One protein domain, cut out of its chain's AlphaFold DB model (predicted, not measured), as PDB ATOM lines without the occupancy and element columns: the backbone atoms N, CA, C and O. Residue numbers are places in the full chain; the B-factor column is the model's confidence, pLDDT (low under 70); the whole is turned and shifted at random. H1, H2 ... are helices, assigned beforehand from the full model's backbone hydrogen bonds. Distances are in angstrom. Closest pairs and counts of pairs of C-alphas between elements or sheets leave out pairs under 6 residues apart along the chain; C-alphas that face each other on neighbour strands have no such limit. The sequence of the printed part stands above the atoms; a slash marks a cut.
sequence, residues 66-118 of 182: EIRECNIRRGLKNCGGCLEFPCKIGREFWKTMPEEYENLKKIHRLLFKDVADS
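This is residues 66 to 118 of the 182 residues of the protein "DUF3795 domain-containing protein" of Thermotogaceae bacterium (UniProt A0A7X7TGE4). H1 and the long H4 make two sides of a C-shaped frame, with the short H2 and H3 at one end between them and the unnamed residues 75 to 87 winding through the middle. H5, residues 113 to 118, sticks out past the end of H4. The 53 printed residues include five named helices, H1 to H5 in order, and no named strand: all helix, compact, radius of gyration of the C-alphas 11.2 A, spans 33 by 24 by 16 A.

H1, residues 66 to 74, begins at C-alpha 66 (-18.040, -13.048, -22.179) and is 12.0 A long. H2 is residues 88 to 91, H3 93 to 96. H4, residues 98 to 111, measures 19.9 A. H5 ends at C-alpha 118 (-8.108, 7.062, -46.541).

H1 and H2 only just touch, with 3 pairs of C-alphas within 8 A, the closest Ile 67 and Gly 90 at 6.7 A. H3 and H4 are close but not clearly touching; their closest C-alphas, Trp 94 and Tyr 101, are 5.6 A apart. H1 and H4 are apart. In H1, H4 and H5 every O i to N i+4 pair is within hydrogen-bond range; H2 and H3 are too short for one.

The C-alphas farthest apart, Thr 96 and Ser 118, are 33.7 A apart. The printed part has no cut. The link H1 to H2 is long. Residues 115 to 118 have pLDDT under 70.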
ATOM      1  N   GLU A  66     -18.372 -14.485 -22.241       91.38
ATOM      2  CA  GLU A  66     -18.040 -13.048 -22.179       91.38
ATOM      3  C   GLU A  66     -18.026 -12.371 -23.562       91.38
ATOM      4  O   GLU A  66     -18.456 -11.227 -23.724       91.38
ATOM      5  N   ILE A  67     -17.573 -13.082 -24.605       92.00
ATOM      6  CA  ILE A  67     -17.571 -12.564 -25.983       92.00
ATOM      7  C   ILE A  67     -19.005 -12.306 -26.461       92.00
ATOM      8  O   ILE A  67     -19.268 -11.282 -27.101       92.00
ATOM      9  N   ARG A  68     -19.938 -13.216 -26.161       91.56
ATOM     10  CA  ARG A  68     -21.349 -13.066 -26.532       91.56
ATOM     11  C   ARG A  68     -21.974 -11.897 -25.783       91.56
ATOM     12  O   ARG A  68     -22.589 -11.049 -26.426       91.56
ATOM     13  N   GLU A  69     -21.778 -11.828 -24.472       92.19
ATOM     14  CA  GLU A  69     -22.284 -10.728 -23.650       92.19
ATOM     15  C   GLU A  69     -21.772  -9.373 -24.155       92.19
ATOM     16  O   GLU A  69     -22.552  -8.447 -24.386       92.19
ATOM     17  N   CYS A  70     -20.469  -9.273 -24.434       93.94
ATOM     18  CA  CYS A  70     -19.852  -8.060 -24.956       93.94
ATOM     19  C   CYS A  70     -20.459  -7.627 -26.301       93.94
ATOM     20  O   CYS A  70     -20.770  -6.448 -26.481       93.94
ATOM     21  N   ASN A  71     -20.674  -8.562 -27.234       92.62
ATOM     22  CA  ASN A  71     -21.276  -8.248 -28.533       92.62
ATOM     23  C   ASN A  71     -22.744  -7.824 -28.406       92.62
ATOM     24  O   ASN A  71     -23.143  -6.875 -29.075       92.62
ATOM     25  N   ILE A  72     -23.524  -8.477 -27.537       91.44
ATOM     26  CA  ILE A  72     -24.918  -8.100 -27.268       91.44
ATOM     27  C   ILE A  72     -24.971  -6.687 -26.687       91.44
ATOM     28  O   ILE A  72     -25.685  -5.835 -27.210       91.44
ATOM     29  N   ARG A  73     -24.155  -6.404 -25.665       94.00
ATOM     30  CA  ARG A  73     -24.098  -5.091 -25.010       94.00
ATOM     31  C   ARG A  73     -23.662  -3.975 -25.960       94.00
ATOM     32  O   ARG A  73     -24.170  -2.865 -25.868       94.00
ATOM     33  N   ARG A  74     -22.705  -4.252 -26.852       92.19
ATOM     34  CA  ARG A  74     -22.197  -3.285 -27.841       92.19
ATOM     35  C   ARG A  74     -23.021  -3.246 -29.138       92.19
ATOM     36  O   ARG A  74     -22.695  -2.460 -30.020       92.19
ATOM     37  N   GLY A  75     -24.044  -4.093 -29.292       92.12
ATOM     38  CA  GLY A  75     -24.839  -4.187 -30.524       92.12
ATOM     39  C   GLY A  75     -24.041  -4.641 -31.755       92.12
ATOM     40  O   GLY A  75     -24.419  -4.346 -32.889       92.12
ATOM     41  N   LEU A  76     -22.920  -5.338 -31.556       91.50
ATOM     42  CA  LEU A  76     -22.030  -5.749 -32.639       91.50
ATOM     43  C   LEU A  76     -22.530  -7.030 -33.305       91.50
ATOM     44  O   LEU A  76     -22.971  -7.974 -32.652       91.50
ATOM     45  N   LYS A  77     -22.388  -7.109 -34.634       91.00
ATOM     46  CA  LYS A  77     -22.678  -8.348 -35.374       91.00
ATOM     47  C   LYS A  77     -21.643  -9.433 -35.081       91.00
ATOM     48  O   LYS A  77     -21.982 -10.609 -35.141       91.00
ATOM     49  N   ASN A  78     -20.389  -9.079 -34.847       93.19
ATOM     50  CA  ASN A  78     -19.312  -9.971 -34.422       93.19
ATOM     51  C   ASN A  78     -18.120  -9.123 -33.964       93.19
ATOM     52  O   ASN A  78     -18.082  -7.916 -34.214       93.19
ATOM     53  N   CYS A  79     -17.124  -9.771 -33.361       94.06
ATOM     54  CA  CYS A  79     -15.900  -9.101 -32.926       94.06
ATOM     55  C   CYS A  79     -15.120  -8.426 -34.066       94.06
ATOM     56  O   CYS A  79     -14.349  -7.517 -33.791       94.06
ATOM     57  N   GLY A  80     -15.339  -8.809 -35.328       92.44
ATOM     58  CA  GLY A  80     -14.710  -8.172 -36.483       92.44
ATOM     59  C   GLY A  80     -15.229  -6.755 -36.738       92.44
ATOM     60  O   GLY A  80     -14.536  -5.966 -37.352       92.44
ATOM     61  N   GLY A  81     -16.411  -6.394 -36.233       92.38
ATOM     62  CA  GLY A  81     -16.896  -5.008 -36.255       92.38
ATOM     63  C   GLY A  81     -16.417  -4.156 -35.075       92.38
ATOM     64  O   GLY A  81     -16.889  -3.037 -34.909       92.38
ATOM     65  N   CYS A  82     -15.554  -4.687 -34.207       94.19
ATOM     66  CA  CYS A  82     -15.052  -3.960 -33.048       94.19
ATOM     67  C   CYS A  82     -13.808  -3.146 -33.426       94.19
ATOM     68  O   CYS A  82     -12.828  -3.726 -33.872       94.19
ATOM     69  N   LEU A  83     -13.813  -1.840 -33.147       91.69
ATOM     70  CA  LEU A  83     -12.662  -0.945 -33.367       91.69
ATOM     71  C   LEU A  83     -11.416  -1.333 -32.556       91.69
ATOM     72  O   LEU A  83     -10.295  -1.024 -32.935       91.69
ATOM     73  N   GLU A  84     -11.612  -2.009 -31.425       91.69
ATOM     74  CA  GLU A  84     -10.530  -2.447 -30.536       91.69
ATOM     75  C   GLU A  84     -10.025  -3.858 -30.886       91.69
ATOM     76  O   GLU A  84      -9.329  -4.473 -30.080       91.69
ATOM     77  N   PHE A  85     -10.441  -4.442 -32.014       91.81
ATOM     78  CA  PHE A  85     -10.114  -5.822 -32.360       91.81
ATOM     79  C   PHE A  85      -8.638  -5.979 -32.786       91.81
ATOM     80  O   PHE A  85      -8.186  -5.264 -33.677       91.81
ATOM     81  N   PRO A  86      -7.887  -6.953 -32.229       91.62
ATOM     82  CA  PRO A  86      -8.241  -7.860 -31.130       91.62
ATOM     83  C   PRO A  86      -8.162  -7.210 -29.735       91.62
ATOM     84  O   PRO A  86      -7.089  -6.822 -29.254       91.62
ATOM     85  N   CYS A  87      -9.297  -7.194 -29.026       93.38
ATOM     86  CA  CYS A  87      -9.404  -6.593 -27.696       93.38
ATOM     87  C   CYS A  87      -8.986  -7.570 -26.585       93.38
ATOM     88  O   CYS A  87      -8.817  -8.769 -26.819       93.38
ATOM     89  N   LYS A  88      -8.849  -7.070 -25.349       91.88
ATOM     90  CA  LYS A  88      -8.415  -7.875 -24.189       91.88
ATOM     91  C   LYS A  88      -9.302  -9.101 -23.932       91.88
ATOM     92  O   LYS A  88      -8.766 -10.156 -23.629       91.88
ATOM     93  N   ILE A  89     -10.620  -8.970 -24.120       89.69
ATOM     94  CA  ILE A  89     -11.601 -10.041 -23.863       89.69
ATOM     95  C   ILE A  89     -11.348 -11.255 -24.764       89.69
ATOM     96  O   ILE A  89     -11.367 -12.390 -24.308       89.69
ATOM     97  N   GLY A  90     -11.109 -11.032 -26.059       89.81
ATOM     98  CA  GLY A  90     -10.986 -12.141 -27.004       89.81
ATOM     99  C   GLY A  90      -9.550 -12.568 -27.313       89.81
ATOM    100  O   GLY A  90      -9.357 -13.670 -27.815       89.81
ATOM    101  N   ARG A  91      -8.531 -11.747 -27.014       90.50
ATOM    102  CA  ARG A  91      -7.128 -12.044 -27.368       90.50
ATOM    103  C   ARG A  91      -6.663 -13.411 -26.870       90.50
ATOM    104  O   ARG A  91      -6.021 -14.126 -27.628       90.50
ATOM    105  N   GLU A  92      -6.988 -13.768 -25.631       89.81
ATOM    106  CA  GLU A  92      -6.623 -15.073 -25.066       89.81
ATOM    107  C   GLU A  92      -7.465 -16.208 -25.659       89.81
ATOM    108  O   GLU A  92      -6.927 -17.263 -25.984       89.81
ATOM    109  N   PHE A  93      -8.759 -15.971 -25.901       89.31
ATOM    110  CA  PHE A  93      -9.644 -16.934 -26.562       89.31
ATOM    111  C   PHE A  93      -9.148 -17.303 -27.971       89.31
ATOM    112  O   PHE A  93      -9.128 -18.465 -28.353       89.31
ATOM    113  N   TRP A  94      -8.683 -16.330 -28.749       93.25
ATOM    114  CA  TRP A  94      -8.209 -16.569 -30.114       93.25
ATOM    115  C   TRP A  94      -6.845 -17.257 -30.201       93.25
ATOM    116  O   TRP A  94      -6.492 -17.750 -31.269       93.25
ATOM    117  N   LYS A  95      -6.096 -17.363 -29.095       91.44
ATOM    118  CA  LYS A  95      -4.895 -18.215 -29.053       91.44
ATOM    119  C   LYS A  95      -5.246 -19.698 -29.119       91.44
ATOM    120  O   LYS A  95      -4.456 -20.475 -29.642       91.44
ATOM    121  N   THR A  96      -6.408 -20.092 -28.596       88.94
ATOM    122  CA  THR A  96      -6.882 -21.485 -28.632       88.94
ATOM    123  C   THR A  96      -7.747 -21.782 -29.859       88.94
ATOM    124  O   THR A  96      -7.949 -22.945 -30.187       88.94
ATOM    125  N   MET A  97      -8.218 -20.736 -30.548       88.50
ATOM    126  CA  MET A  97      -9.152 -20.785 -31.680       88.50
ATOM    127  C   MET A  97      -8.635 -19.912 -32.849       88.50
ATOM    128  O   MET A  97      -9.173 -18.826 -33.113       88.50
ATOM    129  N   PRO A  98      -7.527 -20.314 -33.510       90.94
ATOM    130  CA  PRO A  98      -6.859 -19.485 -34.516       90.94
ATOM    131  C   PRO A  98      -7.660 -19.347 -35.820       90.94
ATOM    132  O   PRO A  98      -7.590 -18.307 -36.472       90.94
ATOM    133  N   GLU A  99      -8.453 -20.349 -36.206       90.62
ATOM    134  CA  GLU A  99      -9.265 -20.288 -37.430       90.62
ATOM    135  C   GLU A  99     -10.373 -19.228 -37.311       90.62
ATOM    136  O   GLU A  99     -10.593 -18.405 -38.204       90.62
ATOM    137  N   GLU A 100     -11.035 -19.189 -36.159       91.75
ATOM    138  CA  GLU A 100     -12.043 -18.198 -35.807       91.75
ATOM    139  C   GLU A 100     -11.456 -16.787 -35.823       91.75
ATOM    140  O   GLU A 100     -12.102 -15.843 -36.292       91.75
ATOM    141  N   TYR A 101     -10.215 -16.646 -35.355       93.44
ATOM    142  CA  TYR A 101      -9.494 -15.383 -35.391       93.44
ATOM    143  C   TYR A 101      -9.229 -14.910 -36.820       93.44
ATOM    144  O   TYR A 101      -9.496 -13.750 -37.140       93.44
ATOM    145  N   GLU A 102      -8.768 -15.796 -37.708       93.06
ATOM    146  CA  GLU A 102      -8.576 -15.474 -39.126       93.06
ATOM    147  C   GLU A 102      -9.881 -15.035 -39.796       93.06
ATOM    148  O   GLU A 102      -9.908 -14.049 -40.540       93.06
ATOM    149  N   ASN A 103     -10.986 -15.716 -39.493       92.12
ATOM    150  CA  ASN A 103     -12.304 -15.348 -40.004       92.12
ATOM    151  C   ASN A 103     -12.708 -13.936 -39.558       92.12
ATOM    152  O   ASN A 103     -13.175 -13.136 -40.374       92.12
ATOM    153  N   LEU A 104     -12.481 -13.592 -38.289       93.50
ATOM    154  CA  LEU A 104     -12.760 -12.251 -37.778       93.50
ATOM    155  C   LEU A 104     -11.815 -11.190 -38.336       93.50
ATOM    156  O   LEU A 104     -12.287 -10.104 -38.651       93.50
ATOM    157  N   LYS A 105     -10.523 -11.484 -38.521       93.44
ATOM    158  CA  LYS A 105      -9.577 -10.556 -39.164       93.44
ATOM    159  C   LYS A 105      -9.999 -10.210 -40.585       93.44
ATOM    160  O   LYS A 105      -9.931  -9.044 -40.964       93.44
ATOM    161  N   LYS A 106     -10.454 -11.198 -41.363       92.75
ATOM    162  CA  LYS A 106     -10.988 -10.965 -42.714       92.75
ATOM    163  C   LYS A 106     -12.195 -10.035 -42.660       92.75
ATOM    164  O   LYS A 106     -12.244  -9.062 -43.403       92.75
ATOM    165  N   ILE A 107     -13.133 -10.295 -41.749       92.44
ATOM    166  CA  ILE A 107     -14.315  -9.444 -41.557       92.44
ATOM    167  C   ILE A 107     -13.909  -8.029 -41.133       92.44
ATOM    168  O   ILE A 107     -14.404  -7.069 -41.707       92.44
ATOM    169  N   HIS A 108     -12.990  -7.898 -40.178       93.06
ATOM    170  CA  HIS A 108     -12.499  -6.611 -39.697       93.06
ATOM    171  C   HIS A 108     -11.855  -5.805 -40.820       93.06
ATOM    172  O   HIS A 108     -12.233  -4.665 -41.061       93.06
ATOM    173  N   ARG A 109     -10.947  -6.420 -41.584       91.00
ATOM    174  CA  ARG A 109     -10.330  -5.777 -42.748       91.00
ATOM    175  C   ARG A 109     -11.372  -5.310 -43.763       91.00
ATOM    176  O   ARG A 109     -11.231  -4.223 -44.294       91.00
ATOM    177  N   LEU A 110     -12.403  -6.114 -44.029       91.06
ATOM    178  CA  LEU A 110     -13.463  -5.743 -44.970       91.06
ATOM    179  C   LEU A 110     -14.338  -4.593 -44.459       91.06
ATOM    180  O   LEU A 110     -14.770  -3.774 -45.258       91.06
ATOM    181  N   LEU A 111     -14.610  -4.530 -43.152       90.50
ATOM    182  CA  LEU A 111     -15.433  -3.474 -42.554       90.50
ATOM    183  C   LEU A 111     -14.694  -2.140 -42.422       90.50
ATOM    184  O   LEU A 111     -15.332  -1.096 -42.460       90.50
ATOM    185  N   PHE A 112     -13.371  -2.180 -42.269       88.81
ATOM    186  CA  PHE A 112     -12.524  -0.999 -42.098       88.81
ATOM    187  C   PHE A 112     -11.632  -0.725 -43.313       88.81
ATOM    188  O   PHE A 112     -10.644  -0.004 -43.195       88.81
ATOM    189  N   LYS A 113     -11.966  -1.295 -44.480       83.12
ATOM    190  CA  LYS A 113     -11.183  -1.132 -45.710       83.12
ATOM    191  C   LYS A 113     -11.077   0.341 -46.108       83.12
ATOM    192  O   LYS A 113      -9.976   0.844 -46.266       83.12
ATOM    193  N   ASP A 114     -12.211   1.034 -46.148       74.25
ATOM    194  CA  ASP A 114     -12.272   2.436 -46.574       74.25
ATOM    195  C   ASP A 114     -11.536   3.369 -45.596       74.25
ATOM    196  O   ASP A 114     -10.993   4.398 -45.989       74.25
ATOM    197  N   VAL A 115     -11.456   2.984 -44.315       65.75
ATOM    198  CA  VAL A 115     -10.641   3.698 -43.324       65.75
ATOM    199  C   VAL A 115      -9.160   3.534 -43.654       65.75
ATOM    200  O   VAL A 115      -8.445   4.527 -43.664       65.75
ATOM    201  N   ALA A 116      -8.703   2.318 -43.960       61.38
ATOM    202  CA  ALA A 116      -7.307   2.054 -44.309       61.38
ATOM    203  C   ALA A 116      -6.872   2.746 -45.611       61.38
ATOM    204  O   ALA A 116      -5.755   3.248 -45.676       61.38
ATOM    205  N   ASP A 117      -7.759   2.819 -46.604       60.66
ATOM    206  CA  ASP A 117      -7.467   3.465 -47.887       60.66
ATOM    207  C   ASP A 117      -7.389   5.009 -47.738       60.66
ATOM    208  O   ASP A 117      -6.607   5.666 -48.418       60.66
ATOM    209  N   SER A 118      -8.120   5.604 -46.782       58.00
ATOM    210  CA  SER A 118      -8.108   7.062 -46.541       58.00
ATOM    211  C   SER A 118      -6.866   7.603 -45.813       58.00
ATOM    212  O   SER A 118      -6.553   8.784 -45.934       58.00
TER     213      SER A 118